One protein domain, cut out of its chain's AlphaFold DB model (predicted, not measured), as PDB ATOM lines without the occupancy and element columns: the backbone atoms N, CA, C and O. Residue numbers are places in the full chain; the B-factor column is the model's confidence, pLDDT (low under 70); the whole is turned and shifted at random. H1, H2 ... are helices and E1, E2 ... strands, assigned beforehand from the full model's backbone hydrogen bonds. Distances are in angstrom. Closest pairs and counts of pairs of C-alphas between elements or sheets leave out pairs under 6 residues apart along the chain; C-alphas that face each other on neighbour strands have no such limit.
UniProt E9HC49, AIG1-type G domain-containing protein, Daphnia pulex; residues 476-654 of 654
ATOM      1  N   LEU A 476     112.989  86.270 144.988       77.31
ATOM      2  CA  LEU A 476     111.875  87.222 145.040       77.31
ATOM      3  C   LEU A 476     110.540  86.588 144.627       77.31
ATOM      4  O   LEU A 476     109.535  86.855 145.278       77.31
ATOM      5  N   LYS A 477     110.521  85.739 143.586       76.06
ATOM      6  CA  LYS A 477     109.305  85.017 143.157       76.06
ATOM      7  C   LYS A 477     108.849  83.998 144.207       76.06
ATOM      8  O   LYS A 477     107.651  83.808 144.391       76.06
ATOM      9  N   ASP A 478     109.794  83.379 144.909       78.19
ATOM     10  CA  ASP A 478     109.516  82.421 145.984       78.19
ATOM     11  C   ASP A 478     108.952  83.133 147.224       78.19
ATOM     12  O   ASP A 478     107.931  82.723 147.775       78.19
ATOM     13  N   ILE A 479     109.578  84.248 147.616       79.69
ATOM     14  CA  ILE A 479     109.148  85.074 148.746       79.69
ATOM     15  C   ILE A 479     107.789  85.738 148.466       79.69
ATOM     16  O   ILE A 479     106.970  85.799 149.375       79.69
ATOM     17  N   GLU A 480     107.497  86.178 147.233       80.06
ATOM     18  CA  GLU A 480     106.168  86.698 146.855       80.06
ATOM     19  C   GLU A 480     105.067  85.644 147.082       80.06
ATOM     20  O   GLU A 480     104.021  85.955 147.653       80.06
ATOM     21  N   GLN A 481     105.314  84.386 146.698       80.62
ATOM     22  CA  GLN A 481     104.362  83.286 146.888       80.62
ATOM     23  C   GLN A 481     104.174  82.924 148.366       80.62
ATOM     24  O   GLN A 481     103.040  82.751 148.816       80.62
ATOM     25  N   GLU A 482     105.260  82.832 149.139       82.50
ATOM     26  CA  GLU A 482     105.172  82.504 150.567       82.50
ATOM     27  C   GLU A 482     104.554  83.656 151.386       82.50
ATOM     28  O   GLU A 482     103.804  83.411 152.334       82.50
ATOM     29  N   LEU A 483     104.785  84.910 150.980       83.25
ATOM     30  CA  LEU A 483     104.168  86.098 151.570       83.25
ATOM     31  C   LEU A 483     102.650  86.135 151.342       83.25
ATOM     32  O   LEU A 483     101.922  86.372 152.301       83.25
ATOM     33  N   GLU A 484     102.158  85.853 150.130       84.81
ATOM     34  CA  GLU A 484     100.712  85.783 149.844       84.81
ATOM     35  C   GLU A 484     100.020  84.734 150.739       84.81
ATOM     36  O   GLU A 484      98.993  85.016 151.357       84.81
ATOM     37  N   VAL A 485     100.624  83.546 150.896       84.62
ATOM     38  CA  VAL A 485     100.124  82.492 151.803       84.62
ATOM     39  C   VAL A 485     100.098  82.968 153.260       84.62
ATOM     40  O   VAL A 485      99.106  82.749 153.960       84.62
ATOM     41  N   CYS A 486     101.151  83.648 153.725       83.06
ATOM     42  CA  CYS A 486     101.201  84.184 155.086       83.06
ATOM     43  C   CYS A 486     100.159  85.291 155.316       83.06
ATOM     44  O   CYS A 486      99.514  85.305 156.364       83.06
ATOM     45  N   LEU A 487      99.954  86.188 154.347       84.19
ATOM     46  CA  LEU A 487      98.967  87.269 154.430       84.19
ATOM     47  C   LEU A 487      97.531  86.733 154.448       84.19
ATOM     48  O   LEU A 487      96.735  87.182 155.271       84.19
ATOM     49  N   VAL A 488      97.214  85.732 153.623       85.50
ATOM     50  CA  VAL A 488      95.907  85.054 153.649       85.50
ATOM     51  C   VAL A 488      95.688  84.315 154.975       85.50
ATOM     52  O   VAL A 488      94.595  84.380 155.540       85.50
ATOM     53  N   LYS A 489      96.724  83.670 155.536       84.25
ATOM     54  CA  LYS A 489      96.636  83.078 156.883       84.25
ATOM     55  C   LYS A 489      96.348  84.146 157.948       84.25
ATOM     56  O   LYS A 489      95.448  83.947 158.759       84.25
ATOM     57  N   ILE A 490      97.046  85.283 157.914       84.50
ATOM     58  CA  ILE A 490      96.833  86.415 158.832       84.50
ATOM     59  C   ILE A 490      95.402  86.970 158.713       84.50
ATOM     60  O   ILE A 490      94.727  87.091 159.734       84.50
ATOM     61  N   GLU A 491      94.904  87.239 157.497       85.94
ATOM     62  CA  GLU A 491      93.536  87.743 157.271       85.94
ATOM     63  C   GLU A 491      92.487  86.782 157.853       85.94
ATOM     64  O   GLU A 491      91.637  87.195 158.644       85.94
ATOM     65  N   ASN A 492      92.590  85.483 157.549       84.44
ATOM     66  CA  ASN A 492      91.687  84.462 158.086       84.44
ATOM     67  C   ASN A 492      91.707  84.398 159.619       84.44
ATOM     68  O   ASN A 492      90.654  84.261 160.241       84.44
ATOM     69  N   MET A 493      92.889  84.488 160.232       81.94
ATOM     70  CA  MET A 493      93.052  84.409 161.685       81.94
ATOM     71  C   MET A 493      92.523  85.655 162.398       81.94
ATOM     72  O   MET A 493      91.982  85.536 163.497       81.94
ATOM     73  N   GLU A 494      92.614  86.834 161.779       84.44
ATOM     74  CA  GLU A 494      92.043  88.084 162.297       84.44
ATOM     75  C   GLU A 494      90.522  88.182 162.077       84.44
ATOM     76  O   GLU A 494      89.822  88.719 162.940       84.44
ATOM     77  N   ILE A 495      89.985  87.606 160.994       82.88
ATOM     78  CA  ILE A 495      88.537  87.388 160.818       82.88
ATOM     79  C   ILE A 495      88.032  86.420 161.894       82.88
ATOM     80  O   ILE A 495      87.188  86.790 162.701       82.88
ATOM     81  N   PHE A 496      88.600  85.219 161.997       78.69
ATOM     82  CA  PHE A 496      88.205  84.208 162.984       78.69
ATOM     83  C   PHE A 496      88.250  84.730 164.431       78.69
ATOM     84  O   PHE A 496      87.293  84.559 165.186       78.69
ATOM     85  N   ASN A 497      89.319  85.448 164.798       79.94
ATOM     86  CA  ASN A 497      89.461  86.083 166.110       79.94
ATOM     87  C   ASN A 497      88.376  87.127 166.416       79.94
ATOM     88  O   ASN A 497      88.095  87.363 167.594       79.94
ATOM     89  N   ARG A 498      87.807  87.775 165.395       83.12
ATOM     90  CA  ARG A 498      86.699  88.732 165.505       83.12
ATOM     91  C   ARG A 498      85.368  87.997 165.605       83.12
ATOM     92  O   ARG A 498      84.678  88.135 166.610       83.12
ATOM     93  N   GLU A 499      85.066  87.149 164.625       78.44
ATOM     94  CA  GLU A 499      83.797  86.422 164.530       78.44
ATOM     95  C   GLU A 499      83.547  85.554 165.770       78.44
ATOM     96  O   GLU A 499      82.458  85.586 166.332       78.44
ATOM     97  N   ILE A 500      84.559  84.854 166.300       75.06
ATOM     98  CA  ILE A 500      84.403  84.081 167.546       75.06
ATOM     99  C   ILE A 500      84.199  84.978 168.780       75.06
ATOM    100  O   ILE A 500      83.459  84.596 169.689       75.06
ATOM    101  N   ARG A 501      84.788  86.181 168.831       77.94
ATOM    102  CA  ARG A 501      84.517  87.139 169.919       77.94
ATOM    103  C   ARG A 501      83.088  87.684 169.842       77.94
ATOM    104  O   ARG A 501      82.406  87.711 170.862       77.94
ATOM    105  N   GLU A 502      82.614  88.050 168.654       74.81
ATOM    106  CA  GLU A 502      81.274  88.620 168.430       74.81
ATOM    107  C   GLU A 502      80.139  87.575 168.442       74.81
ATOM    108  O   GLU A 502      78.981  87.899 168.740       74.81
ATOM    109  N   CYS A 503      80.452  86.309 168.150       68.06
ATOM    110  CA  CYS A 503      79.528  85.176 168.225       68.06
ATOM    111  C   CYS A 503      79.612  84.386 169.539       68.06
ATOM    112  O   CYS A 503      78.829  83.450 169.698       68.06
ATOM    113  N   ARG A 504      80.468  84.770 170.497       65.31
ATOM    114  CA  ARG A 504      80.629  84.126 171.819       65.31
ATOM    115  C   ARG A 504      79.293  83.742 172.476       65.31
ATOM    116  O   ARG A 504      79.088  82.578 172.789       65.31
ATOM    117  N   HIS A 505      78.359  84.691 172.584       59.41
ATOM    118  CA  HIS A 505      77.016  84.479 173.160       59.41
ATOM    119  C   HIS A 505      75.952  83.997 172.146       59.41
ATOM    120  O   HIS A 505      74.794  83.788 172.495       59.41
ATOM    121  N   LYS A 506      76.311  83.852 170.863       58.81
ATOM    122  CA  LYS A 506      75.412  83.424 169.771       58.81
ATOM    123  C   LYS A 506      75.592  81.947 169.404       58.81
ATOM    124  O   LYS A 506      74.642  81.304 168.964       58.81
ATOM    125  N   MET A 507      76.780  81.384 169.645       57.28
ATOM    126  CA  MET A 507      77.022  79.940 169.528       57.28
ATOM    127  C   MET A 507      76.132  79.137 170.494       57.28
ATOM    128  O   MET A 507      75.703  78.038 170.151       57.28
ATOM    129  N   GLU A 508      75.788  79.720 171.647       56.34
ATOM    130  CA  GLU A 508      74.869  79.162 172.652       56.34
ATOM    131  C   GLU A 508      73.394  79.209 172.206       56.34
ATOM    132  O   GLU A 508      72.630  78.291 172.492       56.34
ATOM    133  N   THR A 509      72.988  80.236 171.447       55.97
ATOM    134  CA  THR A 509      71.602  80.411 170.955       55.97
ATOM    135  C   THR A 509      71.328  79.718 169.616       55.97
ATOM    136  O   THR A 509      70.262  79.886 169.027       55.97
ATOM    137  N   ASN A 510      72.279  78.908 169.143       55.84
ATOM    138  CA  ASN A 510      72.167  78.035 167.973       55.84
ATOM    139  C   ASN A 510      71.824  78.751 166.645       55.84
ATOM    140  O   ASN A 510      71.339  78.125 165.702       55.84
ATOM    141  N   THR A 511      72.107  80.053 166.547       58.41
ATOM    142  CA  THR A 511      71.900  80.843 165.325       58.41
ATOM    143  C   THR A 511      73.017  80.581 164.311       58.41
ATOM    144  O   THR A 511      74.201  80.742 164.601       58.41
ATOM    145  N   ASN A 512      72.649  80.158 163.098       62.06
ATOM    146  CA  ASN A 512      73.608  79.868 162.027       62.06
ATOM    147  C   ASN A 512      74.013  81.162 161.302       62.06
ATOM    148  O   ASN A 512      73.430  81.517 160.280       62.06
ATOM    149  N   PHE A 513      75.011  81.862 161.844       69.06
ATOM    150  CA  PHE A 513      75.705  82.945 161.145       69.06
ATOM    151  C   PHE A 513      76.863  82.395 160.298       69.06
ATOM    152  O   PHE A 513      77.520  81.429 160.696       69.06
ATOM    153  N   SER A 514      77.114  83.014 159.146       77.06
ATOM    154  CA  SER A 514      78.180  82.634 158.219       77.06
ATOM    155  C   SER A 514      78.924  83.858 157.690       77.06
ATOM    156  O   SER A 514      78.350  84.934 157.531       77.06
ATOM    157  N   PHE A 515      80.215  83.681 157.419       77.94
ATOM    158  CA  PHE A 515      81.121  84.728 156.950       77.94
ATOM    159  C   PHE A 515      82.028  84.206 155.828       77.94
ATOM    160  O   PHE A 515      82.108  83.000 155.584       77.94
ATOM    161  N   GLU A 516      82.696  85.114 155.117       84.56
ATOM    162  CA  GLU A 516      83.691  84.758 154.101       84.56
ATOM    163  C   GLU A 516      85.077  84.566 154.738       84.56
ATOM    164  O   GLU A 516      85.546  85.443 155.463       84.56
ATOM    165  N   LYS A 517      85.759  83.460 154.412       84.19
ATOM    166  CA  LYS A 517      87.213  83.298 154.590       84.19
ATOM    167  C   LYS A 517      87.896  83.042 153.242       84.19
ATOM    168  O   LYS A 517      87.243  82.632 152.279       84.19
ATOM    169  N   THR A 518      89.201  83.277 153.160       86.56
ATOM    170  CA  THR A 518      89.997  83.115 151.933       86.56
ATOM    171  C   THR A 518      90.831  81.836 152.030       86.56
ATOM    172  O   THR A 518      91.798  81.774 152.778       86.56
ATOM    173  N   GLU A 519      90.486  80.783 151.292       86.69
ATOM    174  CA  GLU A 519      91.228  79.516 151.305       86.69
ATOM    175  C   GLU A 519      92.282  79.476 150.188       86.69
ATOM    176  O   GLU A 519      91.981  79.790 149.037       86.69
ATOM    177  N   MET A 520      93.512  79.054 150.499       85.62
ATOM    178  CA  MET A 520      94.566  78.861 149.495       85.62
ATOM    179  C   MET A 520      94.428  77.486 148.837       85.62
ATOM    180  O   MET A 520      94.739  76.471 149.456       85.62
ATOM    181  N   ARG A 521      93.976  77.442 147.578       89.25
ATOM    182  CA  ARG A 521      93.682  76.191 146.855       89.25
ATOM    183  C   ARG A 521      94.669  75.920 145.708       89.25
ATOM    184  O   ARG A 521      94.923  76.827 144.910       89.25
ATOM    185  N   PRO A 522      95.195  74.686 145.559       89.88
ATOM    186  CA  PRO A 522      96.033  74.319 144.421       89.88
ATOM    187  C   PRO A 522      95.324  74.521 143.080       89.88
ATOM    188  O   PRO A 522      94.220  74.033 142.854       89.88
ATOM    189  N   THR A 523      95.979  75.247 142.179       90.31
ATOM    190  CA  THR A 523      95.484  75.600 140.846       90.31
ATOM    191  C   THR A 523      96.567  75.306 139.811       90.31
ATOM    192  O   THR A 523      97.746  75.570 140.051       90.31
ATOM    193  N   MET A 524      96.184  74.750 138.660       92.06
ATOM    194  CA  MET A 524      97.114  74.363 137.593       92.06
ATOM    195  C   MET A 524      97.427  75.561 136.684       92.06
ATOM    196  O   MET A 524      96.514  76.171 136.127       92.06
ATOM    197  N   PHE A 525      98.709  75.860 136.472       88.75
ATOM    198  CA  PHE A 525      99.187  76.890 135.548       88.75
ATOM    199  C   PHE A 525     100.075  76.267 134.469       88.75
ATOM    200  O   PHE A 525     101.070  75.615 134.775       88.75
ATOM    201  N   THR A 526      99.735  76.462 133.194       93.44
ATOM    202  CA  THR A 526     100.512  75.931 132.064       93.44
ATOM    203  C   THR A 526     101.922  76.525 132.034       93.44
ATOM    204  O   THR A 526     102.080  77.746 132.043       93.44
ATOM    205  N   CYS A 527     102.943  75.671 131.948       87.31
ATOM    206  CA  CYS A 527     104.336  76.097 131.842       87.31
ATOM    207  C   CYS A 527     104.637  76.739 130.477       87.31
ATOM    208  O   CYS A 527     103.930  76.535 129.486       87.31
ATOM    209  N   GLU A 528     105.752  77.467 130.395       83.81
ATOM    210  CA  GLU A 528     106.285  77.941 129.117       83.81
ATOM    211  C   GLU A 528     106.584  76.792 128.134       83.81
ATOM    212  O   GLU A 528     106.861  75.649 128.510       83.81
ATOM    213  N   LYS A 529     106.578  77.093 126.828       81.62
ATOM    214  CA  LYS A 529     106.830  76.086 125.785       81.62
ATOM    215  C   LYS A 529     108.199  75.420 125.982       81.62
ATOM    216  O   LYS A 529     109.228  76.089 125.967       81.62
ATOM    217  N   ARG A 530     108.197  74.082 126.053       82.38
ATOM    218  CA  ARG A 530     109.347  73.192 126.343       82.38
ATOM    219  C   ARG A 530     109.827  73.173 127.809       82.38
ATOM    220  O   ARG A 530     110.816  72.491 128.072       82.38
ATOM    221  N   PHE A 531     109.147  73.841 128.740       86.94
ATOM    222  CA  PHE A 531     109.375  73.670 130.178       86.94
ATOM    223  C   PHE A 531     108.431  72.616 130.774       86.94
ATOM    224  O   PHE A 531     107.301  72.450 130.312       86.94
ATOM    225  N   PHE A 532     108.907  71.910 131.801       90.88
ATOM    226  CA  PHE A 532     108.169  70.868 132.515       90.88
ATOM    227  C   PHE A 532     108.469  70.948 134.016       90.88
ATOM    228  O   PHE A 532     109.638  71.052 134.386       90.88
ATOM    229  N   ALA A 533     107.442  70.894 134.863       91.56
ATOM    230  CA  ALA A 533     107.559  70.865 136.323       91.56
ATOM    231  C   ALA A 533     107.431  69.427 136.852       91.56
ATOM    232  O   ALA A 533     106.734  68.617 136.237       91.56
ATOM    233  N   TYR A 534     108.089  69.094 137.966       92.50
ATOM    234  CA  TYR A 534     107.952  67.782 138.615       92.50
ATOM    235  C   TYR A 534     106.850  67.857 139.669       92.50
ATOM    236  O   TYR A 534     107.068  68.355 140.773       92.50
ATOM    237  N   ASN A 535     105.657  67.379 139.337       93.25
ATOM    238  CA  ASN A 535     104.489  67.505 140.206       93.25
ATOM    239  C   ASN A 535     104.252  66.224 141.004       93.25
ATOM    240  O   ASN A 535     104.443  65.127 140.479       93.25
ATOM    241  N   CYS A 536     103.751  66.352 142.235       92.75
ATOM    242  CA  CYS A 536     103.194  65.235 142.995       92.75
ATOM    243  C   CYS A 536     101.669  65.197 142.834       92.75
ATOM    244  O   CYS A 536     100.959  66.077 143.325       92.75
ATOM    245  N   ARG A 537     101.148  64.137 142.208       89.38
ATOM    246  CA  ARG A 537      99.703  63.910 142.009       89.38
ATOM    247  C   ARG A 537      98.925  63.756 143.320       89.38
ATOM    248  O   ARG A 537      97.738  64.054 143.350       89.38
ATOM    249  N   ARG A 538      99.581  63.292 144.390       91.19
ATOM    250  CA  ARG A 538      98.970  63.070 145.713       91.19
ATOM    251  C   ARG A 538      98.946  64.324 146.594       91.19
ATOM    252  O   ARG A 538      98.067  64.436 147.440       91.19
ATOM    253  N   CYS A 539      99.893  65.243 146.407       89.62
ATOM    254  CA  CYS A 539      99.925  66.526 147.119       89.62
ATOM    255  C   CYS A 539      99.208  67.648 146.349       89.62
ATOM    256  O   CYS A 539      98.901  68.670 146.949       89.62
ATOM    257  N   SER A 540      98.965  67.467 145.043       91.25
ATOM    258  CA  SER A 540      98.568  68.541 144.118       91.25
ATOM    259  C   SER A 540      99.534  69.729 144.184       91.25
ATOM    260  O   SER A 540      99.117  70.878 144.294       91.25
ATOM    261  N   ASP A 541     100.837  69.432 144.161       89.69
ATOM    262  CA  ASP A 541     101.907  70.402 144.417       89.69
ATOM    263  C   ASP A 541     103.122  70.217 143.482       89.69
ATOM    264  O   ASP A 541     103.325  69.142 142.902       89.69
ATOM    265  N   THR A 542     103.921  71.277 143.333       90.44
ATOM    266  CA  THR A 542     105.090  71.382 142.448       90.44
ATOM    267  C   THR A 542     106.380  71.069 143.208       90.44
ATOM    268  O   THR A 542     107.013  71.945 143.793       90.44
ATOM    269  N   CYS A 543     106.821  69.814 143.162       89.06
ATOM    270  CA  CYS A 543     108.031  69.360 143.851       89.06
ATOM    271  C   CYS A 543     109.352  69.743 143.148       89.06
ATOM    272  O   CYS A 543     110.412  69.689 143.768       89.06
ATOM    273  N   GLU A 544     109.319  70.133 141.872       88.12
ATOM    274  CA  GLU A 544     110.425  70.811 141.183       88.12
ATOM    275  C   GLU A 544     109.856  71.817 140.181       88.12
ATOM    276  O   GLU A 544     108.954  71.488 139.405       88.12
ATOM    277  N   LYS A 545     110.392  73.040 140.190       84.12
ATOM    278  CA  LYS A 545     109.931  74.145 139.338       84.12
ATOM    279  C   LYS A 545     110.139  73.847 137.843       84.12
ATOM    280  O   LYS A 545     111.020  73.056 137.501       84.12
ATOM    281  N   PRO A 546     109.376  74.496 136.940       86.44
ATOM    282  CA  PRO A 546     109.473  74.243 135.506       86.44
ATOM    283  C   PRO A 546     110.902  74.389 134.963       86.44
ATOM    284  O   PRO A 546     111.521  75.441 135.113       86.44
ATOM    285  N   ASN A 547     111.407  73.369 134.263       81.88
ATOM    286  CA  ASN A 547     112.734  73.386 133.633       81.88
ATOM    287  C   ASN A 547     112.704  72.837 132.188       81.88
ATOM    288  O   ASN A 547     111.809  72.072 131.817       81.88
ATOM    289  N   LYS A 548     113.675  73.223 131.349       83.94
ATOM    290  CA  LYS A 548     113.825  72.740 129.963       83.94
ATOM    291  C   LYS A 548     114.510  71.370 129.954       83.94
ATOM    292  O   LYS A 548     115.729  71.290 130.064       83.94
ATOM    293  N   LEU A 549     113.729  70.303 129.777       79.56
ATOM    294  CA  LEU A 549     114.206  68.917 129.883       79.56
ATOM    295  C   LEU A 549     114.181  68.146 128.553       79.56
ATOM    296  O   LEU A 549     113.212  68.185 127.775       79.56
ATOM    297  N   LYS A 550     115.230  67.354 128.316       81.94
ATOM    298  CA  LYS A 550     115.305  66.374 127.222       81.94
ATOM    299  C   LYS A 550     114.252  65.280 127.414       81.94
ATOM    300  O   LYS A 550     113.619  65.158 128.462       81.94
ATOM    301  N   TYR A 551     114.016  64.487 126.371       75.31
ATOM    302  CA  TYR A 551     112.984  63.446 126.414       75.31
ATOM    303  C   TYR A 551     113.313  62.327 127.420       75.31
ATOM    304  O   TYR A 551     112.428  61.867 128.134       75.31
ATOM    305  N   SER A 552     114.590  61.951 127.531       76.19
ATOM    306  CA  SER A 552     115.097  60.959 128.491       76.19
ATOM    307  C   SER A 552     114.985  61.405 129.953       76.19
ATOM    308  O   SER A 552     114.687  60.594 130.823       76.19
ATOM    309  N   GLU A 553     115.206  62.691 130.228       79.19
ATOM    310  CA  GLU A 553     115.126  63.277 131.574       79.19
ATOM    311  C   GLU A 553     113.670  63.277 132.080       79.19
ATOM    312  O   GLU A 553     113.402  62.876 133.210       79.19
ATOM    313  N   ARG A 554     112.705  63.598 131.205       78.44
ATOM    314  CA  ARG A 554     111.264  63.632 131.526       78.44
ATOM    315  C   ARG A 554     110.644  62.300 131.952       78.44
ATOM    316  O   ARG A 554     109.591  62.314 132.581       78.44
ATOM    317  N   GLN A 555     111.252  61.164 131.609       77.62
ATOM    318  CA  GLN A 555     110.747  59.846 132.014       77.62
ATOM    319  C   GLN A 555     111.264  59.390 133.391       77.62
ATOM    320  O   GLN A 555     110.838  58.347 133.887       77.62
ATOM    321  N   GLN A 556     112.168  60.141 134.031       77.50
ATOM    322  CA  GLN A 556     112.731  59.741 135.319       77.50
ATOM    323  C   GLN A 556     111.728  59.939 136.462       77.50
ATOM    324  O   GLN A 556     111.399  61.064 136.835       77.50
ATOM    325  N   LYS A 557     111.301  58.831 137.077       80.94
ATOM    326  CA  LYS A 557     110.631  58.834 138.383       80.94
ATOM    327  C   LYS A 557     111.678  58.637 139.478       80.94
ATOM    328  O   LYS A 557     112.225  57.549 139.641       80.94
ATOM    329  N   ARG A 558     111.955  59.704 140.226       85.44
ATOM    330  CA  ARG A 558     112.868  59.746 141.379       85.44
ATOM    331  C   ARG A 558     112.112  59.942 142.694       85.44
ATOM    332  O   ARG A 558     110.990  60.451 142.703       85.44
ATOM    333  N   LYS A 559     112.734  59.554 143.813       83.50
ATOM    334  CA  LYS A 559     112.236  59.898 145.152       83.50
ATOM    335  C   LYS A 559     112.206  61.427 145.290       83.50
ATOM    336  O   LYS A 559     113.146  62.091 144.861       83.50
ATOM    337  N   CYS A 560     111.140  61.961 145.879       85.06
ATOM    338  CA  CYS A 560     111.048  63.375 146.219       85.06
ATOM    339  C   CYS A 560     111.775  63.679 147.539       85.06
ATOM    340  O   CYS A 560     111.845  62.833 148.435       85.06
ATOM    341  N   GLU A 561     112.315  64.890 147.646       82.56
ATOM    342  CA  GLU A 561     112.953  65.411 148.862       82.56
ATOM    343  C   GLU A 561     112.044  66.403 149.610       82.56
ATOM    344  O   GLU A 561     112.179  66.544 150.820       82.56
ATOM    345  N   LEU A 562     111.070  67.016 148.921       83.12
ATOM    346  CA  LEU A 562     110.090  67.939 149.513       83.12
ATOM    347  C   LEU A 562     108.846  67.242 150.088       83.12
ATOM    348  O   LEU A 562     108.171  67.812 150.941       83.12
ATOM    349  N   CYS A 563     108.524  66.016 149.660       86.19
ATOM    350  CA  CYS A 563     107.395  65.262 150.206       86.19
ATOM    351  C   CYS A 563     107.702  63.764 150.356       86.19
ATOM    352  O   CYS A 563     108.564  63.199 149.683       86.19
ATOM    353  N   THR A 564     106.960  63.099 151.242       89.69
ATOM    354  CA  THR A 564     107.118  61.670 151.561       89.69
ATOM    355  C   THR A 564     106.416  60.729 150.574       89.69
ATOM    356  O   THR A 564     106.454  59.511 150.759       89.69
ATOM    357  N   CYS A 565     105.776  61.256 149.525       91.19
ATOM    358  CA  CYS A 565     105.032  60.444 148.563       91.19
ATOM    359  C   CYS A 565     105.973  59.583 147.690       91.19
ATOM    360  O   CYS A 565     107.072  60.021 147.336       91.19
ATOM    361  N   PRO A 566     105.559  58.361 147.302       90.69
ATOM    362  CA  PRO A 566     106.386  57.490 146.475       90.69
ATOM    363  C   PRO A 566     106.614  58.067 145.070       90.69
ATOM    364  O   PRO A 566     105.843  58.881 144.558       90.69
ATOM    365  N   ALA A 567     107.680  57.610 144.407       89.12
ATOM    366  CA  ALA A 567     108.045  58.057 143.059       89.12
ATOM    367  C   ALA A 567     106.965  57.745 141.994       89.12
ATOM    368  O   ALA A 567     106.957  58.362 140.929       89.12
ATOM    369  N   SER A 568     106.023  56.834 142.279       90.44
ATOM    370  CA  SER A 568     104.835  56.578 141.451       90.44
ATOM    371  C   SER A 568     103.977  57.827 141.249       90.44
ATOM    372  O   SER A 568     103.557  58.082 140.118       90.44
ATOM    373  N   GLU A 569     103.797  58.630 142.303       93.31
ATOM    374  CA  GLU A 569     102.933  59.821 142.320       93.31
ATOM    375  C   GLU A 569     103.533  61.013 141.580       93.31
ATOM    376  O   GLU A 569     102.849  62.015 141.379       93.31
ATOM    377  N   HIS A 570     104.803  60.917 141.186       92.56
ATOM    378  CA  HIS A 570     105.562  62.025 140.633       92.56
ATOM    379  C   HIS A 570     105.761  61.905 139.121       92.56
ATOM    380  O   HIS A 570     105.943  60.806 138.590       92.56
ATOM    381  N   GLU A 571     105.714  63.029 138.411       92.75
ATOM    382  CA  GLU A 571     105.810  63.079 136.950       92.75
ATOM    383  C   GLU A 571     106.245  64.467 136.462       92.75
ATOM    384  O   GLU A 571     105.851  65.476 137.047       92.75
ATOM    385  N   TYR A 572     107.008  64.524 135.365       92.31
ATOM    386  CA  TYR A 572     107.305  65.777 134.668       92.31
ATOM    387  C   TYR A 572     106.152  66.173 133.737       92.31
ATOM    388  O   TYR A 572     105.896  65.505 132.734       92.31
ATOM    389  N   GLN A 573     105.469  67.274 134.052       92.69
ATOM    390  CA  GLN A 573     104.231  67.706 133.395       92.69
ATOM    391  C   GLN A 573     104.360  69.129 132.824       92.69
ATOM    392  O   GLN A 573     105.187  69.919 133.266       92.69
ATOM    393  N   THR A 574     103.544  69.475 131.822       93.44
ATOM    394  CA  THR A 574     103.562  70.791 131.136       93.44
ATOM    395  C   THR A 574     102.796  71.891 131.883       93.44
ATOM    396  O   THR A 574     102.381  72.884 131.285       93.44
ATOM    397  N   PHE A 575     102.549  71.695 133.173       93.44
ATOM    398  CA  PHE A 575     101.916  72.654 134.065       93.44
ATOM    399  C   PHE A 575     102.556  72.530 135.449       93.44
ATOM    400  O   PHE A 575     103.068  71.469 135.801       93.44
ATOM    401  N   GLU A 576     102.485  73.594 136.228       93.62
ATOM    402  CA  GLU A 576     102.848  73.641 137.642       93.62
ATOM    403  C   GLU A 576     101.586  73.856 138.486       93.62
ATOM    404  O   GLU A 576     100.620  74.484 138.041       93.62
ATOM    405  N   TRP A 577     101.585  73.341 139.708       91.50
ATOM    406  CA  TRP A 577     100.633  73.737 140.739       91.50
ATOM    407  C   TRP A 577     101.100  75.025 141.418       91.50
ATOM    408  O   TRP A 577     102.272  75.155 141.773       91.50
ATOM    409  N   ARG A 578     100.170  75.956 141.644       86.50
ATOM    410  CA  ARG A 578     100.351  77.106 142.542       86.50
ATOM    411  C   ARG A 578      99.110  77.269 143.407       86.50
ATOM    412  O   ARG A 578      97.996  77.055 142.930       86.50
ATOM    413  N   LEU A 579      99.286  77.677 144.658       86.38
ATOM    414  CA  LEU A 579      98.167  78.060 145.517       86.38
ATOM    415  C   LEU A 579      97.548  79.374 145.018       86.38
ATOM    416  O   LEU A 579      98.273  80.306 144.675       86.38
ATOM    417  N   THR A 580      96.216  79.458 144.986       86.06
ATOM    418  CA  THR A 580      95.490  80.707 144.704       86.06
ATOM    419  C   THR A 580      94.436  80.989 145.780       86.06
ATOM    420  O   THR A 580      93.849  80.040 146.309       86.06
ATOM    421  N   PRO A 581      94.188  82.267 146.125       85.62
ATOM    422  CA  PRO A 581      93.169  82.636 147.101       85.62
ATOM    423  C   PRO A 581      91.760  82.474 146.519       85.62
ATOM    424  O   PRO A 581      91.388  83.129 145.544       85.62
ATOM    425  N   VAL A 582      90.952  81.624 147.152       89.69
ATOM    426  CA  VAL A 582      89.550  81.368 146.805       89.69
ATOM    427  C   VAL A 582      88.665  81.745 147.988       89.69
ATOM    428  O   VAL A 582      88.786  81.176 149.070       89.69
ATOM    429  N   LYS A 583      87.743  82.689 147.786       89.12
ATOM    430  CA  LYS A 583      86.722  83.010 148.791       89.12
ATOM    431  C   LYS A 583      85.778  81.830 149.005       89.12
ATOM    432  O   LYS A 583      85.246  81.285 148.037       89.12
ATOM    433  N   ILE A 584      85.523  81.498 150.266       87.69
ATOM    434  CA  ILE A 584      84.552  80.486 150.684       87.69
ATOM    435  C   ILE A 584      83.713  80.990 151.861       87.69
ATOM    436  O   ILE A 584      84.195  81.725 152.719       87.69
ATOM    437  N   THR A 585      82.449  80.572 151.918       87.00
ATOM    438  CA  THR A 585      81.570  80.816 153.069       87.00
ATOM    439  C   THR A 585      81.781  79.730 154.125       87.00
ATOM    440  O   THR A 585      81.855  78.550 153.789       87.00
ATOM    441  N   THR A 586      81.861  80.109 155.400       83.75
ATOM    442  CA  THR A 586      82.061  79.193 156.537       83.75
ATOM    443  C   THR A 586      81.281  79.670 157.769       83.75
ATOM    444  O   THR A 586      80.824  80.814 157.799       83.75
ATOM    445  N   THR A 587      81.105  78.818 158.786       81.31
ATOM    446  CA  THR A 587      80.512  79.202 160.081       81.31
ATOM    447  C   THR A 587      81.515  79.041 161.236       81.31
ATOM    448  O   THR A 587      82.458  78.248 161.134       81.31
ATOM    449  N   PRO A 588      81.301  79.707 162.392       76.25
ATOM    450  CA  PRO A 588      82.129  79.504 163.586       76.25
ATOM    451  C   PRO A 588      82.148  78.051 164.095       76.25
ATOM    452  O   PRO A 588      83.114  77.636 164.734       76.25
ATOM    453  N   LYS A 589      81.090  77.269 163.825       76.81
ATOM    454  CA  LYS A 589      81.012  75.845 164.195       76.81
ATOM    455  C   LYS A 589      81.940  75.002 163.319       76.81
ATOM    456  O   LYS A 589      82.691  74.190 163.853       76.81
ATOM    457  N   ASP A 590      81.921  75.236 162.006       80.19
ATOM    458  CA  ASP A 590      82.737  74.484 161.046       80.19
ATOM    459  C   ASP A 590      84.225  74.747 161.276       80.19
ATOM    460  O   ASP A 590      85.000  73.802 161.381       80.19
ATOM    461  N   MET A 591      84.619  76.013 161.466       74.25
ATOM    462  CA  MET A 591      86.017  76.354 161.756       74.25
ATOM    463  C   MET A 591      86.496  75.827 163.114       74.25
ATOM    464  O   MET A 591      87.670  75.484 163.253       74.25
ATOM    465  N   LYS A 592      85.612  75.715 164.115       76.25
ATOM    466  CA  LYS A 592      85.962  75.019 165.358       76.25
ATOM    467  C   LYS A 592      86.192  73.523 165.104       76.25
ATOM    468  O   LYS A 592      87.183  72.992 165.591       76.25
ATOM    469  N   ALA A 593      85.320  72.857 164.347       81.50
ATOM    470  CA  ALA A 593      85.477  71.436 164.025       81.50
ATOM    471  C   ALA A 593      86.734  71.162 163.171       81.50
ATOM    472  O   ALA A 593      87.439  70.187 163.413       81.50
ATOM    473  N   GLU A 594      87.051  72.053 162.230       78.12
ATOM    474  CA  GLU A 594      88.294  72.072 161.445       78.12
ATOM    475  C   GLU A 594      89.524  72.152 162.364       78.12
ATOM    476  O   GLU A 594      90.448  71.352 162.230       78.12
ATOM    477  N   TYR A 595      89.509  73.042 163.364       75.62
ATOM    478  CA  TYR A 595      90.580  73.138 164.357       75.62
ATOM    479  C   TYR A 595      90.681  71.885 165.245       75.62
ATOM    480  O   TYR A 595      91.762  71.315 165.389       75.62
ATOM    481  N   GLU A 596      89.566  71.418 165.817       81.56
ATOM    482  CA  GLU A 596      89.545  70.221 166.675       81.56
ATOM    483  C   GLU A 596      90.011  68.962 165.915       81.56
ATOM    484  O   GLU A 596      90.697  68.121 166.495       81.56
ATOM    485  N   SER A 597      89.725  68.873 164.608       82.38
ATOM    486  CA  SER A 597      90.219  67.819 163.712       82.38
ATOM    487  C   SER A 597      91.703  67.961 163.353       82.38
ATOM    488  O   SER A 597      92.384  66.949 163.219       82.38
ATOM    489  N   ASN A 598      92.217  69.182 163.171       77.25
ATOM    490  CA  ASN A 598      93.622  69.409 162.801       77.25
ATOM    491  C   ASN A 598      94.594  69.133 163.960       77.25
ATOM    492  O   ASN A 598      95.756  68.810 163.718       77.25
ATOM    493  N   TYR A 599      94.125  69.250 165.207       74.25
ATOM    494  CA  TYR A 599      94.937  69.070 166.417       74.25
ATOM    495  C   TYR A 599      94.562  67.837 167.263       74.25
ATOM    496  O   TYR A 599      95.110  67.681 168.352       74.25
ATOM    497  N   ASP A 600      93.634  66.995 166.788       79.44
ATOM    498  CA  ASP A 600      93.104  65.791 167.465       79.44
ATOM    499  C   ASP A 600      92.732  66.020 168.948       79.44
ATOM    500  O   ASP A 600      93.007  65.217 169.842       79.44
ATOM    501  N   ARG A 601      92.137  67.185 169.238       80.38
ATOM    502  CA  ARG A 601      91.765  67.604 170.599       80.38
ATOM    503  C   ARG A 601      90.539  68.503 170.588       80.38
ATOM    504  O   ARG A 601      90.409  69.383 169.743       80.38
ATOM    505  N   LYS A 602      89.669  68.341 171.588       78.50
ATOM    506  CA  LYS A 602      88.576  69.289 171.846       78.50
ATOM    507  C   LYS A 602      89.092  70.505 172.609       78.50
ATOM    508  O   LYS A 602      89.888  70.348 173.533       78.50
ATOM    509  N   VAL A 603      88.621  71.699 172.258       75.31
ATOM    510  CA  VAL A 603      89.073  72.967 172.856       75.31
ATOM    511  C   VAL A 603      87.916  73.862 173.293       75.31
ATOM    512  O   VAL A 603      86.842  73.888 172.688       75.31
ATOM    513  N   PHE A 604      88.137  74.631 174.357       79.44
ATOM    514  CA  PHE A 604      87.262  75.741 174.743       79.44
ATOM    515  C   PHE A 604      87.562  76.981 173.892       79.44
ATOM    516  O   PHE A 604      88.625  77.079 173.278       79.44
ATOM    517  N   VAL A 605      86.623  77.928 173.842       74.25
ATOM    518  CA  VAL A 605      86.728  79.131 172.994       74.25
ATOM    519  C   VAL A 605      87.920  80.005 173.405       74.25
ATOM    520  O   VAL A 605      88.592  80.578 172.557       74.25
ATOM    521  N   GLU A 606      88.224  80.051 174.699       76.69
ATOM    522  CA  GLU A 606      89.367  80.749 175.293       76.69
ATOM    523  C   GLU A 606      90.693  80.183 174.778       76.69
ATOM    524  O   GLU A 606      91.532  80.935 174.289       76.69
ATOM    525  N   GLN A 607      90.852  78.857 174.837       78.25
ATOM    526  CA  GLN A 607      92.057  78.174 174.368       78.25
ATOM    527  C   GLN A 607      92.214  78.326 172.852       78.25
ATOM    528  O   GLN A 607      93.296  78.629 172.373       78.25
ATOM    529  N   LEU A 608      91.114  78.196 172.108       79.06
ATOM    530  CA  LEU A 608      91.076  78.363 170.656       79.06
ATOM    531  C   LEU A 608      91.483  79.781 170.212       79.06
ATOM    532  O   LEU A 608      92.160  79.935 169.200       79.06
ATOM    533  N   LEU A 609      91.106  80.815 170.973       79.50
ATOM    534  CA  LEU A 609      91.538  82.199 170.738       79.50
ATOM    535  C   LEU A 609      93.008  82.438 171.128       79.50
ATOM    536  O   LEU A 609      93.673  83.237 170.472       79.50
ATOM    537  N   ALA A 610      93.511  81.767 172.170       82.31
ATOM    538  CA  ALA A 610      94.911  81.853 172.588       82.31
ATOM    539  C   ALA A 610      95.846  81.156 171.584       82.31
ATOM    540  O   ALA A 610      96.755  81.788 171.052       82.31
ATOM    541  N   ASP A 611      95.557  79.901 171.236       80.69
ATOM    542  CA  ASP A 611      96.349  79.116 170.283       80.69
ATOM    543  C   ASP A 611      96.397  79.805 168.899       80.69
ATOM    544  O   ASP A 611      97.444  79.875 168.256       80.69
ATOM    545  N   ASN A 612      95.276  80.395 168.462       81.62
ATOM    546  CA  ASN A 612      95.195  81.164 167.217       81.62
ATOM    547  C   ASN A 612      95.914  82.531 167.287       81.62
ATOM    548  O   ASN A 612      96.317  83.064 166.254       81.62
ATOM    549  N   LEU A 613      96.103  83.114 168.478       82.19
ATOM    550  CA  LEU A 613      96.945  84.302 168.660       82.19
ATOM    551  C   LEU A 613      98.434  83.943 168.541       82.19
ATOM    552  O   LEU A 613      99.180  84.674 167.889       82.19
ATOM    553  N   ASP A 614      98.854  82.801 169.087       85.50
ATOM    554  CA  ASP A 614     100.225  82.307 168.931       85.50
ATOM    555  C   ASP A 614     100.532  81.945 167.470       85.50
ATOM    556  O   ASP A 614     101.561  82.365 166.935       85.50
ATOM    557  N   GLU A 615      99.617  81.275 166.761       83.31
ATOM    558  CA  GLU A 615      99.775  81.040 165.319       83.31
ATOM    559  C   GLU A 615      99.817  82.339 164.492       83.31
ATOM    560  O   GLU A 615     100.594  82.433 163.537       83.31
ATOM    561  N   LEU A 616      99.018  83.349 164.856       82.75
ATOM    562  CA  LEU A 616      99.039  84.673 164.225       82.75
ATOM    563  C   LEU A 616     100.390  85.374 164.441       82.75
ATOM    564  O   LEU A 616     100.924  85.984 163.512       82.75
ATOM    565  N   ASN A 617     100.971  85.251 165.637       84.19
ATOM    566  CA  ASN A 617     102.298  85.775 165.956       84.19
ATOM    567  C   ASN A 617     103.401  85.039 165.176       84.19
ATOM    568  O   ASN A 617     104.287  85.689 164.620       84.19
ATOM    569  N   VAL A 618     103.315  83.710 165.043       87.69
ATOM    570  CA  VAL A 618     104.227  82.908 164.202       87.69
ATOM    571  C   VAL A 618     104.124  83.314 162.727       87.69
ATOM    572  O   VAL A 618     105.151  83.495 162.070       87.69
ATOM    573  N   ALA A 619     102.912  83.527 162.202       81.31
ATOM    574  CA  ALA A 619     102.712  83.994 160.830       81.31
ATOM    575  C   ALA A 619     103.304  85.400 160.608       81.31
ATOM    576  O   ALA A 619     103.998  85.627 159.616       81.31
ATOM    577  N   LYS A 620     103.112  86.328 161.555       81.44
ATOM    578  CA  LYS A 620     103.712  87.675 161.505       81.44
ATOM    579  C   LYS A 620     105.244  87.625 161.583       81.44
ATOM    580  O   LYS A 620     105.909  88.259 160.766       81.44
ATOM    581  N   ALA A 621     105.818  86.811 162.470       85.81
ATOM    582  CA  ALA A 621     107.267  86.598 162.556       85.81
ATOM    583  C   ALA A 621     107.858  86.021 161.253       85.81
ATOM    584  O   ALA A 621     108.916  86.460 160.797       85.81
ATOM    585  N   LYS A 622     107.149  85.089 160.601       84.56
ATOM    586  CA  LYS A 622     107.532  84.544 159.292       84.56
ATOM    587  C   LYS A 622     107.522  85.616 158.193       84.56
ATOM    588  O   LYS A 622     108.465  85.656 157.405       84.56
ATOM    589  N   VAL A 623     106.538  86.523 158.174       79.25
ATOM    590  CA  VAL A 623     106.525  87.685 157.258       79.25
ATOM    591  C   VAL A 623     107.744  88.588 157.479       79.25
ATOM    592  O   VAL A 623     108.409  88.944 156.508       79.25
ATOM    593  N   PHE A 624     108.097  88.913 158.729       78.38
ATOM    594  CA  PHE A 624     109.300  89.710 159.012       78.38
ATOM    595  C   PHE A 624     110.587  89.024 158.527       78.38
ATOM    596  O   PHE A 624     111.407  89.669 157.877       78.38
ATOM    597  N   SER A 625     110.736  87.714 158.755       82.56
ATOM    598  CA  SER A 625     111.896  86.946 158.274       82.56
ATOM    599  C   SER A 625     112.011  86.937 156.741       82.56
ATOM    600  O   SER A 625     113.107  87.061 156.197       82.56
ATOM    601  N   LEU A 626     110.883  86.859 156.026       76.06
ATOM    602  CA  LEU A 626     110.851  86.952 154.562       76.06
ATOM    603  C   LEU A 626     111.296  88.334 154.059       76.06
ATOM    604  O   LEU A 626     112.122  88.424 153.149       76.06
ATOM    605  N   LEU A 627     110.803  89.409 154.677       75.94
ATOM    606  CA  LEU A 627     111.201  90.782 154.345       75.94
ATOM    607  C   LEU A 627     112.687  91.040 154.653       75.94
ATOM    608  O   LEU A 627     113.378  91.693 153.867       75.94
ATOM    609  N   GLU A 628     113.215  90.475 155.742       79.25
ATOM    610  CA  GLU A 628     114.644  90.533 156.062       79.25
ATOM    611  C   GLU A 628     115.497  89.836 154.990       79.25
ATOM    612  O   GLU A 628     116.484  90.413 154.526       79.25
ATOM    613  N   GLN A 629     115.095  88.645 154.529       75.31
ATOM    614  CA  GLN A 629     115.781  87.929 153.443       75.31
ATOM    615  C   GLN A 629     115.802  88.739 152.138       75.31
ATOM    616  O   GLN A 629     116.851  88.828 151.493       75.31
ATOM    617  N   MET A 630     114.695  89.402 151.772       75.25
ATOM    618  CA  MET A 630     114.678  90.340 150.637       75.25
ATOM    619  C   MET A 630     115.711  91.459 150.834       75.25
ATOM    620  O   MET A 630     116.505  91.733 149.932       75.25
ATOM    621  N   GLY A 631     115.750  92.067 152.026       72.12
ATOM    622  CA  GLY A 631     116.700  93.127 152.369       72.12
ATOM    623  C   GLY A 631     118.166  92.684 152.302       72.12
ATOM    624  O   GLY A 631     119.002  93.410 151.766       72.12
ATOM    625  N   ILE A 632     118.493  91.482 152.787       76.12
ATOM    626  CA  ILE A 632     119.842  90.896 152.688       76.12
ATOM    627  C   ILE A 632     120.244  90.715 151.217       76.12
ATOM    628  O   ILE A 632     121.336  91.134 150.816       76.12
ATOM    629  N   ASN A 633     119.356  90.146 150.399       71.56
ATOM    630  CA  ASN A 633     119.642  89.859 148.994       71.56
ATOM    631  C   ASN A 633     119.809  91.145 148.158       71.56
ATOM    632  O   ASN A 633     120.670  91.196 147.277       71.56
ATOM    633  N   VAL A 634     119.052  92.209 148.461       72.31
ATOM    634  CA  VAL A 634     119.222  93.537 147.841       72.31
ATOM    635  C   VAL A 634     120.561  94.167 148.238       72.31
ATOM    636  O   VAL A 634     121.350  94.498 147.351       72.31
ATOM    637  N   ARG A 635     120.882  94.233 149.540       76.81
ATOM    638  CA  ARG A 635     122.155  94.795 150.042       76.81
ATOM    639  C   ARG A 635     123.384  94.093 149.448       76.81
ATOM    640  O   ARG A 635     124.403  94.728 149.173       76.81
ATOM    641  N   SER A 636     123.287  92.787 149.182       74.00
ATOM    642  CA  SER A 636     124.334  92.023 148.491       74.00
ATOM    643  C   SER A 636     124.617  92.556 147.074       74.00
ATOM    644  O   SER A 636     125.780  92.798 146.728       74.00
ATOM    645  N   LEU A 637     123.581  92.837 146.273       76.19
ATOM    646  CA  LEU A 637     123.755  93.469 144.957       76.19
ATOM    647  C   LEU A 637     124.222  94.926 145.058       76.19
ATOM    648  O   LEU A 637     125.074  95.331 144.271       76.19
ATOM    649  N   GLU A 638     123.720  95.702 146.019       77.81
ATOM    650  CA  GLU A 638     124.176  97.081 146.262       77.81
ATOM    651  C   GLU A 638     125.669  97.151 146.596       77.81
ATOM    652  O   GLU A 638     126.348  98.103 146.204       77.81
ATOM    653  N   SER A 639     126.221  96.126 147.252       78.94
ATOM    654  CA  SER A 639     127.656  96.047 147.535       78.94
ATOM    655  C   SER A 639     128.513  95.784 146.283       78.94
ATOM    656  O   SER A 639     129.578  96.392 146.158       78.94
ATOM    657  N   THR A 640     128.040  94.981 145.317       78.88
ATOM    658  CA  THR A 640     128.859  94.429 144.214       78.88
ATOM    659  C   THR A 640     128.567  94.991 142.816       78.88
ATOM    660  O   THR A 640     129.500  95.214 142.043       78.88
ATOM    661  N   ALA A 641     127.304  95.227 142.462       78.69
ATOM    662  CA  ALA A 641     126.910  95.644 141.116       78.69
ATOM    663  C   ALA A 641     127.217  97.129 140.860       78.69
ATOM    664  O   ALA A 641     127.071  97.967 141.752       78.69
ATOM    665  N   LEU A 642     127.599  97.481 139.627       78.38
ATOM    666  CA  LEU A 642     127.867  98.873 139.249       78.38
ATOM    667  C   LEU A 642     126.592  99.735 139.234       78.38
ATOM    668  O   LEU A 642     126.622 100.889 139.662       78.38
ATOM    669  N   ARG A 643     125.461  99.166 138.801       77.88
ATOM    670  CA  ARG A 643     124.113  99.673 139.100       77.88
ATOM    671  C   ARG A 643     123.288  98.549 139.728       77.88
ATOM    672  O   ARG A 643     122.958  97.567 139.065       77.88
ATOM    673  N   SER A 644     122.933  98.682 141.002       65.44
ATOM    674  CA  SER A 644     122.032  97.759 141.710       65.44
ATOM    675  C   SER A 644     120.568  97.983 141.315       65.44
ATOM    676  O   SER A 644     119.891  97.049 140.878       65.44
ATOM    677  N   ASN A 645     120.119  99.237 141.364       60.47
ATOM    678  CA  ASN A 645     118.699  99.623 141.346       60.47
ATOM    679  C   ASN A 645     118.122  99.793 139.922       60.47
ATOM    680  O   ASN A 645     117.082 100.413 139.739       60.47
ATOM    681  N   ALA A 646     118.795  99.239 138.909       55.75
ATOM    682  CA  ALA A 646     118.427  99.329 137.489       55.75
ATOM    683  C   ALA A 646     117.164  98.535 137.090       55.75
ATOM    684  O   ALA A 646     116.683  98.662 135.966       55.75
ATOM    685  N   LEU A 647     116.660  97.690 137.990       54.97
ATOM    686  CA  LEU A 647     115.446  96.895 137.828       54.97
ATOM    687  C   LEU A 647     114.568  97.146 139.053       54.97
ATOM    688  O   LEU A 647     115.040  96.987 140.184       54.97
ATOM    689  N   THR A 648     113.304  97.516 138.848       54.62
ATOM    690  CA  THR A 648     112.332  97.596 139.948       54.62
ATOM    691  C   THR A 648     112.021  96.187 140.476       54.62
ATOM    692  O   THR A 648     112.238  95.214 139.750       54.62
ATOM    693  N   PRO A 649     111.450  96.020 141.687       43.62
ATOM    694  CA  PRO A 649     110.939  94.719 142.133       43.62
ATOM    695  C   PRO A 649     110.031  94.058 141.081       43.62
ATOM    696  O   PRO A 649     110.214  92.890 140.746       43.62
ATOM    697  N   SER A 650     109.149  94.839 140.449       44.06
ATOM    698  CA  SER A 650     108.283  94.390 139.354       44.06
ATOM    699  C   SER A 650     109.046  93.905 138.112       44.06
ATOM    700  O   SER A 650     108.535  93.054 137.384       44.06
ATOM    701  N   ASP A 651     110.262  94.388 137.848       49.25
ATOM    702  CA  ASP A 651     111.075  93.930 136.716       49.25
ATOM    703  C   ASP A 651     111.744  92.570 136.954       49.25
ATOM    704  O   ASP A 651     112.028  91.877 135.976       49.25
ATOM    705  N   TYR A 652     111.954  92.154 138.207       44.34
ATOM    706  CA  TYR A 652     112.364  90.777 138.520       44.34
ATOM    707  C   TYR A 652     111.187  89.797 138.438       44.34
ATOM    708  O   TYR A 652     111.381  88.633 138.098       44.34
ATOM    709  N   LEU A 653     109.970  90.261 138.751       36.91
ATOM    710  CA  LEU A 653     108.773  89.419 138.838       36.91
ATOM    711  C   LEU A 653     108.115  89.138 137.471       36.91
ATOM    712  O   LEU A 653     107.541  88.063 137.294       36.91
ATOM    713  N   ASN A 654     108.249  90.059 136.506       33.50
ATOM    714  CA  ASN A 654     107.828  89.874 135.104       33.50
ATOM    715  C   ASN A 654     108.935  89.216 134.262       33.50
ATOM    716  O   ASN A 654     109.610  89.968 133.512       33.50
TER     717      ASN A 654
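This is residues 476 to 654 of the 654 residues of the protein "AIG1-type G domain-containing protein" of Daphnia pulex (UniProt E9HC49). Two long helices, H1 and H4, lie side by side and run opposite ways, with a long two-stranded ribbon of E1 and E5 along another side of H1. One end of the ribbon leads into a small head, the sheet E3 - E2 - E4 with H2 and the loop 555 to 569; near the other end sits H3, while H5 is by the first residues of H1. The 179 printed residues run H1 E1 E2 E3 H2 E4 E5 H3 H4 H5, a mixed class of helices and strands, both sheets antiparallel. The whole is loose, radius of gyration of the C-alphas 21.1 A, and flat, spanning 63 by 45 by 24 A.

Look first at the three-stranded sheet: E3 is residues 541 to 548, E2 531 to 536 and E4 570 to 573. H2 is residues 551 to 554. The ribbon is E1, residues 515 to 526, 32.8 A long, and E5, residues 575 to 586, 30.7 A. Find C-alpha 476 at (111.875, 87.222, 145.040); from there H1 runs 39.9 A to residue 503. H3 is residues 588 to 598. H4 runs 53.3 A from residue 605 to C-alpha 640 at (128.859, 94.429, 144.214), and H5 is residues 649 to 653.

In the three-stranded sheet, look for N 532 and O 547 at 2.9 A between E2 and E3, a hairpin, and N 533 and O 573 at 2.9 A between E2 and E4. E3, H2 and E4 form a split strand-helix-strand unit, two strands running the same way with E2 between them, its crossover right-handed; H2 only grazes the sheet with residues 553 to 554. E3 bends by 54 degrees at residue 544, and the C-alphas of Asp 541 and Trp 577, the closest of E3 and E5, are 5.1 A apart. E1 and E5 are antiparallel at 165 degrees, with N 519 and O 582 at 2.8 A. The closest C-alphas of H1 and E1, Asn 492 and Lys 517, are 5.8 A apart. H1 is the hub: it touches H4 at Cys 486 and Ala 619, C-alphas 5.9 A apart, at a shallow tilt of 22 degrees, opposite ways. With residues 496 to 503 alone it touches H3, closest C-alphas Ile 500 and Pro 588 at 6.5 A, at a steep tilt of 55 degrees. With residues 476 to 477 alone it only just touches H5, with 3 pairs of C-alphas within 8 A, the closest Lys 477 and Leu 653 at 6.2 A. H3 and H4 are near each other, with 5 pairs of C-alphas within 10 A. Every O i to N i+4 pair is within hydrogen-bond range in H3, H4 and H5, and 23 of 24 in H1; H2 is too short for one.

The C-alphas farthest apart, Thr 509 and Leu 642, are 67.2 A apart. Residues 638 to 643, of which 638 to 640 belong to H4, stand free. The printed part has no cut; the links H1 to E1 and H2 to E4 are long. Mean pLDDT of the printed part is 79.6, with residues 503 to 513 and 644 to 654 under 70.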